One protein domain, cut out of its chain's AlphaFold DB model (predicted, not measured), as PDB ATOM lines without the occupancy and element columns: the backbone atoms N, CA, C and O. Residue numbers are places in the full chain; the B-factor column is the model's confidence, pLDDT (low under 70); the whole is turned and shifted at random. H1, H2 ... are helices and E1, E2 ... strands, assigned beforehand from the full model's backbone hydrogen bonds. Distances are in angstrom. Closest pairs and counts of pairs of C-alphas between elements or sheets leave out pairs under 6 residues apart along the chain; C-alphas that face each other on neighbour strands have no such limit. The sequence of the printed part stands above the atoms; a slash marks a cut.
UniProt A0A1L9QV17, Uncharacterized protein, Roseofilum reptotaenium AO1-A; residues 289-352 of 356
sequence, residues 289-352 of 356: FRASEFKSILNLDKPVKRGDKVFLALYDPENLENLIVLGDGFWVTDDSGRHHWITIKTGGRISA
ATOM      1  N   PHE A 289      83.744  82.395 140.560       88.50
ATOM      2  CA  PHE A 289      84.049  81.464 141.643       88.50
ATOM      3  C   PHE A 289      82.893  80.525 141.991       88.50
ATOM      4  O   PHE A 289      81.708  80.856 141.920       88.50
ATOM      5  N   ARG A 290      83.254  79.329 142.458       85.69
ATOM      6  CA  ARG A 290      82.368  78.470 143.248       85.69
ATOM      7  C   ARG A 290      82.223  79.059 144.646       85.69
ATOM      8  O   ARG A 290      83.171  79.609 145.194       85.69
ATOM      9  N   ALA A 291      81.090  78.805 145.297       83.62
ATOM     10  CA  ALA A 291      80.831  79.301 146.654       83.62
ATOM     11  C   ALA A 291      81.943  78.963 147.673       83.62
ATOM     12  O   ALA A 291      82.239  79.761 148.557       83.62
ATOM     13  N   SER A 292      82.586  77.798 147.544       86.19
ATOM     14  CA  SER A 292      83.709  77.405 148.403       86.19
ATOM     15  C   SER A 292      84.984  78.218 148.147       86.19
ATOM     16  O   SER A 292      85.775  78.409 149.059       86.19
ATOM     17  N   GLU A 293      85.201  78.689 146.918       89.38
ATOM     18  CA  GLU A 293      86.398  79.450 146.538       89.38
ATOM     19  C   GLU A 293      86.373  80.849 147.172       89.38
ATOM     20  O   GLU A 293      87.392  81.282 147.704       89.38
ATOM     21  N   PHE A 294      85.200  81.488 147.271       88.69
ATOM     22  CA  PHE A 294      85.030  82.750 148.009       88.69
ATOM     23  C   PHE A 294      85.545  82.669 149.458       88.69
ATOM     24  O   PHE A 294      86.222  83.572 149.939       88.69
ATOM     25  N   LYS A 295      85.274  81.562 150.157       88.81
ATOM     26  CA  LYS A 295      85.727  81.362 151.545       88.81
ATOM     27  C   LYS A 295      87.228  81.095 151.678       88.81
ATOM     28  O   LYS A 295      87.749  81.175 152.784       88.81
ATOM     29  N   SER A 296      87.910  80.784 150.578       92.19
ATOM     30  CA  SER A 296      89.351  80.505 150.549       92.19
ATOM     31  C   SER A 296      90.210  81.693 150.102       92.19
ATOM     32  O   SER A 296      91.416  81.528 149.934       92.19
ATOM     33  N   ILE A 297      89.614  82.870 149.878       92.75
ATOM     34  CA  ILE A 297      90.347  84.079 149.483       92.75
ATOM     35  C   ILE A 297      91.289  84.487 150.621       92.75
ATOM     36  O   ILE A 297      90.841  84.792 151.724       92.75
ATOM     37  N   LEU A 298      92.593  84.501 150.346       93.69
ATOM     38  CA  LEU A 298      93.624  84.825 151.335       93.69
ATOM     39  C   LEU A 298      93.794  86.326 151.539       93.69
ATOM     40  O   LEU A 298      94.140  86.743 152.640       93.69
ATOM     41  N   ASN A 299      93.568  87.113 150.484       94.31
ATOM     42  CA  ASN A 299      93.725  88.562 150.498       94.31
ATOM     43  C   ASN A 299      92.399  89.328 150.512       94.31
ATOM     44  O   ASN A 299      92.279  90.413 149.945       94.31
ATOM     45  N   LEU A 300      91.374  88.750 151.141       91.25
ATOM     46  CA  LEU A 300      90.057  89.376 151.219       91.25
ATOM     47  C   LEU A 300      90.124  90.647 152.069       91.25
ATOM     48  O   LEU A 300      89.569  91.676 151.694       91.25
ATOM     49  N   ASP A 301      90.815  90.553 153.203       90.62
ATOM     50  CA  ASP A 301      90.857  91.559 154.259       90.62
ATOM     51  C   ASP A 301      92.281  91.995 154.658       90.62
ATOM     52  O   ASP A 301      92.462  92.902 155.470       90.62
ATOM     53  N   LYS A 302      93.309  91.366 154.091       93.81
ATOM     54  CA  LYS A 302      94.714  91.674 154.375       93.81
ATOM     55  C   LYS A 302      95.599  91.344 153.178       93.81
ATOM     56  O   LYS A 302      95.220  90.493 152.380       93.81
ATOM     57  N   PRO A 303      96.775  91.962 153.032       95.06
ATOM     58  CA  PRO A 303      97.701  91.579 151.979       95.06
ATOM     59  C   PRO A 303      98.252  90.160 152.190       95.06
ATOM     60  O   PRO A 303      98.378  89.677 153.319       95.06
ATOM     61  N   VAL A 304      98.634  89.496 151.098       95.31
ATOM     62  CA  VAL A 304      99.328  88.199 151.125       95.31
ATOM     63  C   VAL A 304     100.540  88.216 150.200       95.31
ATOM     64  O   VAL A 304     100.476  88.714 149.079       95.31
ATOM     65  N   LYS A 305     101.658  87.641 150.651       93.31
ATOM     66  CA  LYS A 305     102.863  87.464 149.831       93.31
ATOM     67  C   LYS A 305     102.874  86.070 149.197       93.31
ATOM     68  O   LYS A 305     102.651  85.072 149.883       93.31
ATOM     69  N   ARG A 306     103.145  85.989 147.892       86.94
ATOM     70  CA  ARG A 306     103.369  84.732 147.157       86.94
ATOM     71  C   ARG A 306     104.619  84.885 146.295       86.94
ATOM     72  O   ARG A 306     104.616  85.652 145.336       86.94
ATOM     73  N   GLY A 307     105.677  84.150 146.647       85.31
ATOM     74  CA  GLY A 307     107.003  84.373 146.067       85.31
ATOM     75  C   GLY A 307     107.448  85.809 146.336       85.31
ATOM     76  O   GLY A 307     107.348  86.282 147.469       85.31
ATOM     77  N   ASP A 308     107.844  86.515 145.282       88.12
ATOM     78  CA  ASP A 308     108.315  87.900 145.377       88.12
ATOM     79  C   ASP A 308     107.201  88.948 145.223       88.12
ATOM     80  O   ASP A 308     107.436  90.126 145.486       88.12
ATOM     81  N   LYS A 309     105.969  88.547 144.862       91.06
ATOM     82  CA  LYS A 309     104.832  89.471 144.695       91.06
ATOM     83  C   LYS A 309     103.993  89.567 145.975       91.06
ATOM     84  O   LYS A 309     103.631  88.556 146.587       91.06
ATOM     85  N   VAL A 310     103.648  90.798 146.351       94.31
ATOM     86  CA  VAL A 310     102.634  91.107 147.370       94.31
ATOM     87  C   VAL A 310     101.309  91.381 146.667       94.31
ATOM     88  O   VAL A 310     101.253  92.134 145.699       94.31
ATOM     89  N   PHE A 311     100.246  90.748 147.145       95.06
ATOM     90  CA  PHE A 311      98.882  90.944 146.677       95.06
ATOM     91  C   PHE A 311      98.127  91.689 147.767       95.06
ATOM     92  O   PHE A 311      97.992  91.169 148.875       95.06
ATOM     93  N   LEU A 312      97.683  92.907 147.463       96.06
ATOM     94  CA  LEU A 312      97.010  93.786 148.417       96.06
ATOM     95  C   LEU A 312      95.627  93.254 148.812       96.06
ATOM     96  O   LEU A 312      95.056  92.393 148.133       96.06
ATOM     97  N   ALA A 313      95.098  93.755 149.930       95.00
ATOM     98  CA  ALA A 313      93.728  93.461 150.341       95.00
ATOM     99  C   ALA A 313      92.728  94.016 149.313       95.00
ATOM    100  O   ALA A 313      93.015  94.992 148.625       95.00
ATOM    101  N   LEU A 314      91.532  93.435 149.196       90.75
ATOM    102  CA  LEU A 314      90.558  93.896 148.192       90.75
ATOM    103  C   LEU A 314      89.916  95.253 148.495       90.75
ATOM    104  O   LEU A 314      89.387  95.883 147.588       90.75
ATOM    105  N   TYR A 315      89.920  95.693 149.751       88.69
ATOM    106  CA  TYR A 315      89.453  97.037 150.107       88.69
ATOM    107  C   TYR A 315      90.556  98.097 150.002       88.69
ATOM    108  O   TYR A 315      90.282  99.269 150.249       88.69
ATOM    109  N   ASP A 316      91.795  97.686 149.724       92.12
ATOM    110  CA  ASP A 316      92.936  98.587 149.675       92.12
ATOM    111  C   ASP A 316      92.796  99.522 148.460       92.12
ATOM    112  O   ASP A 316      92.658  99.027 147.337       92.12
ATOM    113  N   PRO A 317      92.801 100.856 148.648       91.50
ATOM    114  CA  PRO A 317      92.651 101.803 147.545       91.50
ATOM    115  C   PRO A 317      93.803 101.735 146.533       91.50
ATOM    116  O   PRO A 317      93.618 102.139 145.386       91.50
ATOM    117  N   GLU A 318      94.968 101.207 146.920       92.25
ATOM    118  CA  GLU A 318      96.104 100.997 146.018       92.25
ATOM    119  C   GLU A 318      95.981  99.688 145.214       92.25
ATOM    120  O   GLU A 318      96.749  99.447 144.280       92.25
ATOM    121  N   ASN A 319      94.992  98.834 145.517       90.06
ATOM    122  CA  ASN A 319      94.744  97.593 144.787       90.06
ATOM    123  C   ASN A 319      93.990  97.833 143.472       90.06
ATOM    124  O   ASN A 319      92.821  97.483 143.313       90.06
ATOM    125  N   LEU A 320      94.691  98.399 142.492       88.69
ATOM    126  CA  LEU A 320      94.127  98.708 141.176       88.69
ATOM    127  C   LEU A 320      93.810  97.450 140.354       88.69
ATOM    128  O   LEU A 320      92.869  97.440 139.561       88.69
ATOM    129  N   GLU A 321      94.577  96.373 140.546       88.06
ATOM    130  CA  GLU A 321      94.414  95.135 139.777       88.06
ATOM    131  C   GLU A 321      93.250  94.261 140.284       88.06
ATOM    132  O   GLU A 321      92.772  93.392 139.553       88.06
ATOM    133  N   ASN A 322      92.803  94.453 141.534       90.62
ATOM    134  CA  ASN A 322      91.786  93.624 142.192       90.62
ATOM    135  C   ASN A 322      92.082  92.113 142.090       90.62
ATOM    136  O   ASN A 322      91.196  91.283 141.888       90.62
ATOM    137  N   LEU A 323      93.358  91.729 142.202       92.69
ATOM    138  CA  LEU A 323      93.742  90.322 142.124       92.69
ATOM    139  C   LEU A 323      93.356  89.577 143.395       92.69
ATOM    140  O   LEU A 323      93.591  90.044 144.506       92.69
ATOM    141  N   ILE A 324      92.851  88.361 143.223       92.81
ATOM    142  CA  ILE A 324      92.527  87.442 144.310       92.81
ATOM    143  C   ILE A 324      93.504  86.279 144.333       92.81
ATOM    144  O   ILE A 324      93.726  85.623 143.316       92.81
ATOM    145  N   VAL A 325      93.999  85.957 145.525       93.19
ATOM    146  CA  VAL A 325      94.794  84.759 145.794       93.19
ATOM    147  C   VAL A 325      93.952  83.755 146.577       93.19
ATOM    148  O   VAL A 325      93.503  84.040 147.686       93.19
ATOM    149  N   LEU A 326      93.768  82.554 146.025       92.50
ATOM    150  CA  LEU A 326      93.075  81.461 146.705       92.50
ATOM    151  C   LEU A 326      94.047  80.598 147.523       92.50
ATOM    152  O   LEU A 326      95.134  80.228 147.069       92.50
ATOM    153  N   GLY A 327      93.636  80.245 148.738       90.88
ATOM    154  CA  GLY A 327      94.257  79.199 149.546       90.88
ATOM    155  C   GLY A 327      93.791  77.808 149.124       90.88
ATOM    156  O   GLY A 327      92.889  77.660 148.304       90.88
ATOM    157  N   ASP A 328      94.368  76.760 149.710       87.75
ATOM    158  CA  ASP A 328      93.995  75.371 149.383       87.75
ATOM    159  C   ASP A 328      92.665  74.925 150.014       87.75
ATOM    160  O   ASP A 328      92.126  73.853 149.712       87.75
ATOM    161  N   GLY A 329      92.119  75.761 150.895       90.62
ATOM    162  CA  GLY A 329      90.903  75.521 151.648       90.62
ATOM    163  C   GLY A 329      90.683  76.575 152.726       90.62
ATOM    164  O   GLY A 329      91.357  77.604 152.750       90.62
ATOM    165  N   PHE A 330      89.728  76.310 153.609       91.19
ATOM    166  CA  PHE A 330      89.372  77.170 154.736       91.19
ATOM    167  C   PHE A 330      88.837  76.335 155.902       91.19
ATOM    168  O   PHE A 330      88.334  75.229 155.703       91.19
ATOM    169  N   TRP A 331      88.935  76.861 157.122       90.88
ATOM    170  CA  TRP A 331      88.351  76.237 158.309       90.88
ATOM    171  C   TRP A 331      86.884  76.638 158.479       90.88
ATOM    172  O   TRP A 331      86.505  77.784 158.232       90.88
ATOM    173  N   VAL A 332      86.063  75.691 158.925       89.62
ATOM    174  CA  VAL A 332      84.674  75.898 159.352       89.62
ATOM    175  C   VAL A 332      84.513  75.304 160.742       89.62
ATOM    176  O   VAL A 332      85.019  74.217 160.995       89.62
ATOM    177  N   THR A 333      83.807  75.997 161.627       91.56
ATOM    178  CA  THR A 333      83.460  75.484 162.957       91.56
ATOM    179  C   THR A 333      82.036  74.935 162.924       91.56
ATOM    180  O   THR A 333      81.145  75.624 162.425       91.56
ATOM    181  N   ASP A 334      81.830  73.703 163.391       89.00
ATOM    182  CA  ASP A 334      80.492  73.114 163.536       89.00
ATOM    183  C   ASP A 334      79.771  73.625 164.799       89.00
ATOM    184  O   ASP A 334      80.352  74.323 165.631       89.00
ATOM    185  N   ASP A 335      78.495  73.260 164.958       91.19
ATOM    186  CA  ASP A 335      77.674  73.683 166.105       91.19
ATOM    187  C   ASP A 335      78.183  73.137 167.455       91.19
ATOM    188  O   ASP A 335      77.791  73.626 168.511       91.19
ATOM    189  N   SER A 336      79.073  72.137 167.434       91.62
ATOM    190  CA  SER A 336      79.744  71.586 168.617       91.62
ATOM    191  C   SER A 336      81.109  72.227 168.898       91.62
ATOM    192  O   SER A 336      81.820  71.787 169.799       91.62
ATOM    193  N   GLY A 337      81.494  73.257 168.137       91.44
ATOM    194  CA  GLY A 337      82.774  73.949 168.284       91.44
ATOM    195  C   GLY A 337      83.958  73.246 167.612       91.44
ATOM    196  O   GLY A 337      85.090  73.703 167.754       91.44
ATOM    197  N   ARG A 338      83.743  72.155 166.868       89.75
ATOM    198  CA  ARG A 338      84.828  71.428 166.194       89.75
ATOM    199  C   ARG A 338      85.196  72.094 164.881       89.75
ATOM    200  O   ARG A 338      84.335  72.521 164.116       89.75
ATOM    201  N   HIS A 339      86.493  72.145 164.600       90.62
ATOM    202  CA  HIS A 339      87.019  72.739 163.379       90.62
ATOM    203  C   HIS A 339      87.195  71.694 162.277       90.62
ATOM    204  O   HIS A 339      87.844  70.666 162.455       90.62
ATOM    205  N   HIS A 340      86.665  72.002 161.099       89.44
ATOM    206  CA  HIS A 340      86.741  71.179 159.903       89.44
ATOM    207  C   HIS A 340      87.422  71.961 158.791       89.44
ATOM    208  O   HIS A 340      86.986  73.054 158.424       89.44
ATOM    209  N   TRP A 341      88.483  71.401 158.219       90.69
ATOM    210  CA  TRP A 341      89.099  71.988 157.040       90.69
ATOM    211  C   TRP A 341      88.309  71.588 155.801       90.69
ATOM    212  O   TRP A 341      88.061  70.407 155.569       90.69
ATOM    213  N   ILE A 342      87.949  72.561 154.970       88.94
ATOM    214  CA  ILE A 342      87.241  72.374 153.706       88.94
ATOM    215  C   ILE A 342      88.184  72.737 152.569       88.94
ATOM    216  O   ILE A 342      88.621  73.878 152.452       88.94
ATOM    217  N   THR A 343      88.499  71.767 151.717       88.06
ATOM    218  CA  THR A 343      89.364  71.996 150.555       88.06
ATOM    219  C   THR A 343      88.601  72.590 149.383       88.06
ATOM    220  O   THR A 343      87.419  72.304 149.171       88.06
ATOM    221  N   ILE A 344      89.308  73.359 148.556       87.25
ATOM    222  CA  ILE A 344      88.798  73.799 147.257       87.25
ATOM    223  C   ILE A 344      89.506  73.072 146.110       87.25
ATOM    224  O   ILE A 344      90.551  72.440 146.283       87.25
ATOM    225  N   LYS A 345      88.893  73.100 144.921       77.06
ATOM    226  CA  LYS A 345      89.438  72.435 143.725       77.06
ATOM    227  C   LYS A 345      90.575  73.219 143.075       77.06
ATOM    228  O   LYS A 345      91.427  72.598 142.457       77.06
ATOM    229  N   THR A 346      90.549  74.543 143.186       80.56
ATOM    230  CA  THR A 346      91.462  75.473 142.505       80.56
ATOM    231  C   THR A 346      92.388  76.172 143.502       80.56
ATOM    232  O   THR A 346      92.584  77.384 143.419       80.56
ATOM    233  N   GLY A 347      92.887  75.422 144.491       82.88
ATOM    234  CA  GLY A 347      93.824  75.938 145.491       82.88
ATOM    235  C   GLY A 347      95.076  76.531 144.845       82.88
ATOM    236  O   GLY A 347      95.498  76.075 143.782       82.88
ATOM    237  N   GLY A 348      95.611  77.598 145.438       80.88
ATOM    238  CA  GLY A 348      96.817  78.278 144.951       80.88
ATOM    239  C   GLY A 348      96.623  79.152 143.708       80.88
ATOM    240  O   GLY A 348      97.582  79.761 143.240       80.88
ATOM    241  N   ARG A 349      95.402  79.246 143.165       86.56
ATOM    242  CA  ARG A 349      95.109  80.060 141.979       86.56
ATOM    243  C   ARG A 349      95.142  81.557 142.299       86.56
ATOM    244  O   ARG A 349      94.565  81.996 143.292       86.56
ATOM    245  N   ILE A 350      95.722  82.334 141.384       90.31
ATOM    246  CA  ILE A 350      95.554  83.791 141.299       90.31
ATOM    247  C   ILE A 350      94.475  84.083 140.251       90.31
ATOM    248  O   ILE A 350      94.481  83.482 139.173       90.31
ATOM    249  N   SER A 351      93.520  84.951 140.574       90.44
ATOM    250  CA  SER A 351      92.385  85.271 139.701       90.44
ATOM    251  C   SER A 351      92.206  86.777 139.564       90.44
ATOM    252  O   SER A 351      92.273  87.494 140.558       90.44
ATOM    253  N   ALA A 352      91.948  87.221 138.338       90.94
ATOM    254  CA  ALA A 352      91.535  88.582 138.024       90.94
ATOM    255  C   ALA A 352      90.005  88.640 137.833       90.94
ATOM    256  O   ALA A 352      89.397  87.593 137.565       90.94
TER     257      ALA A 352
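AT A GLANCE: This is residues 289 to 352 of the 356 residues of an uncharacterized protein of Roseofilum reptotaenium AO1-A (UniProt A0A1L9QV17). With little regular structure, the printed part is mostly loops, with two separate two-stranded hairpins: E3-E4 makes one end of the elongated outline, and E1-E2 lies toward the other, beside the long loop 312 to 328. Its 64 residues hold H1, E1, E2, E3, E4 in that order; under half are in named elements, mostly strand, and both sheets are antiparallel. It is only just loose, close to compact, radius of gyration of the C-alphas 12.9 A, spans 40 by 21 by 21 A.

HOW THE PARTS SIT: H1, residues 291 to 294, is too short for any O i to N i+4 pair; its one O i to N i+3 pair is not within range. E1, 304 to 306, and E2, 309 to 311, form a hairpin at 150 degrees, with N 304 and O 311 2.9 A apart, within hydrogen-bond range. E3, 329 to 333, and E4, 339 to 343, form another at 154 degrees, with N 332 and O 340 2.8 A apart. E1 and E3 are apart. Residues 324 to 325 pair antiparallel with 350 to 351.

IN THESE COORDINATES: H1 begins at C-alpha 291 (80.831, 79.301, 146.654). E3 is 13.5 A long; E4, 13.1 A, ends at C-alpha 343 (89.364, 71.996, 150.555).

THE WHOLE: The C-alphas farthest apart, Leu 320 and Ser 336, are 41.2 A apart. The printed part has no cut, the E2 to E3 link is long, and no printed residue is under 70 in pLDDT.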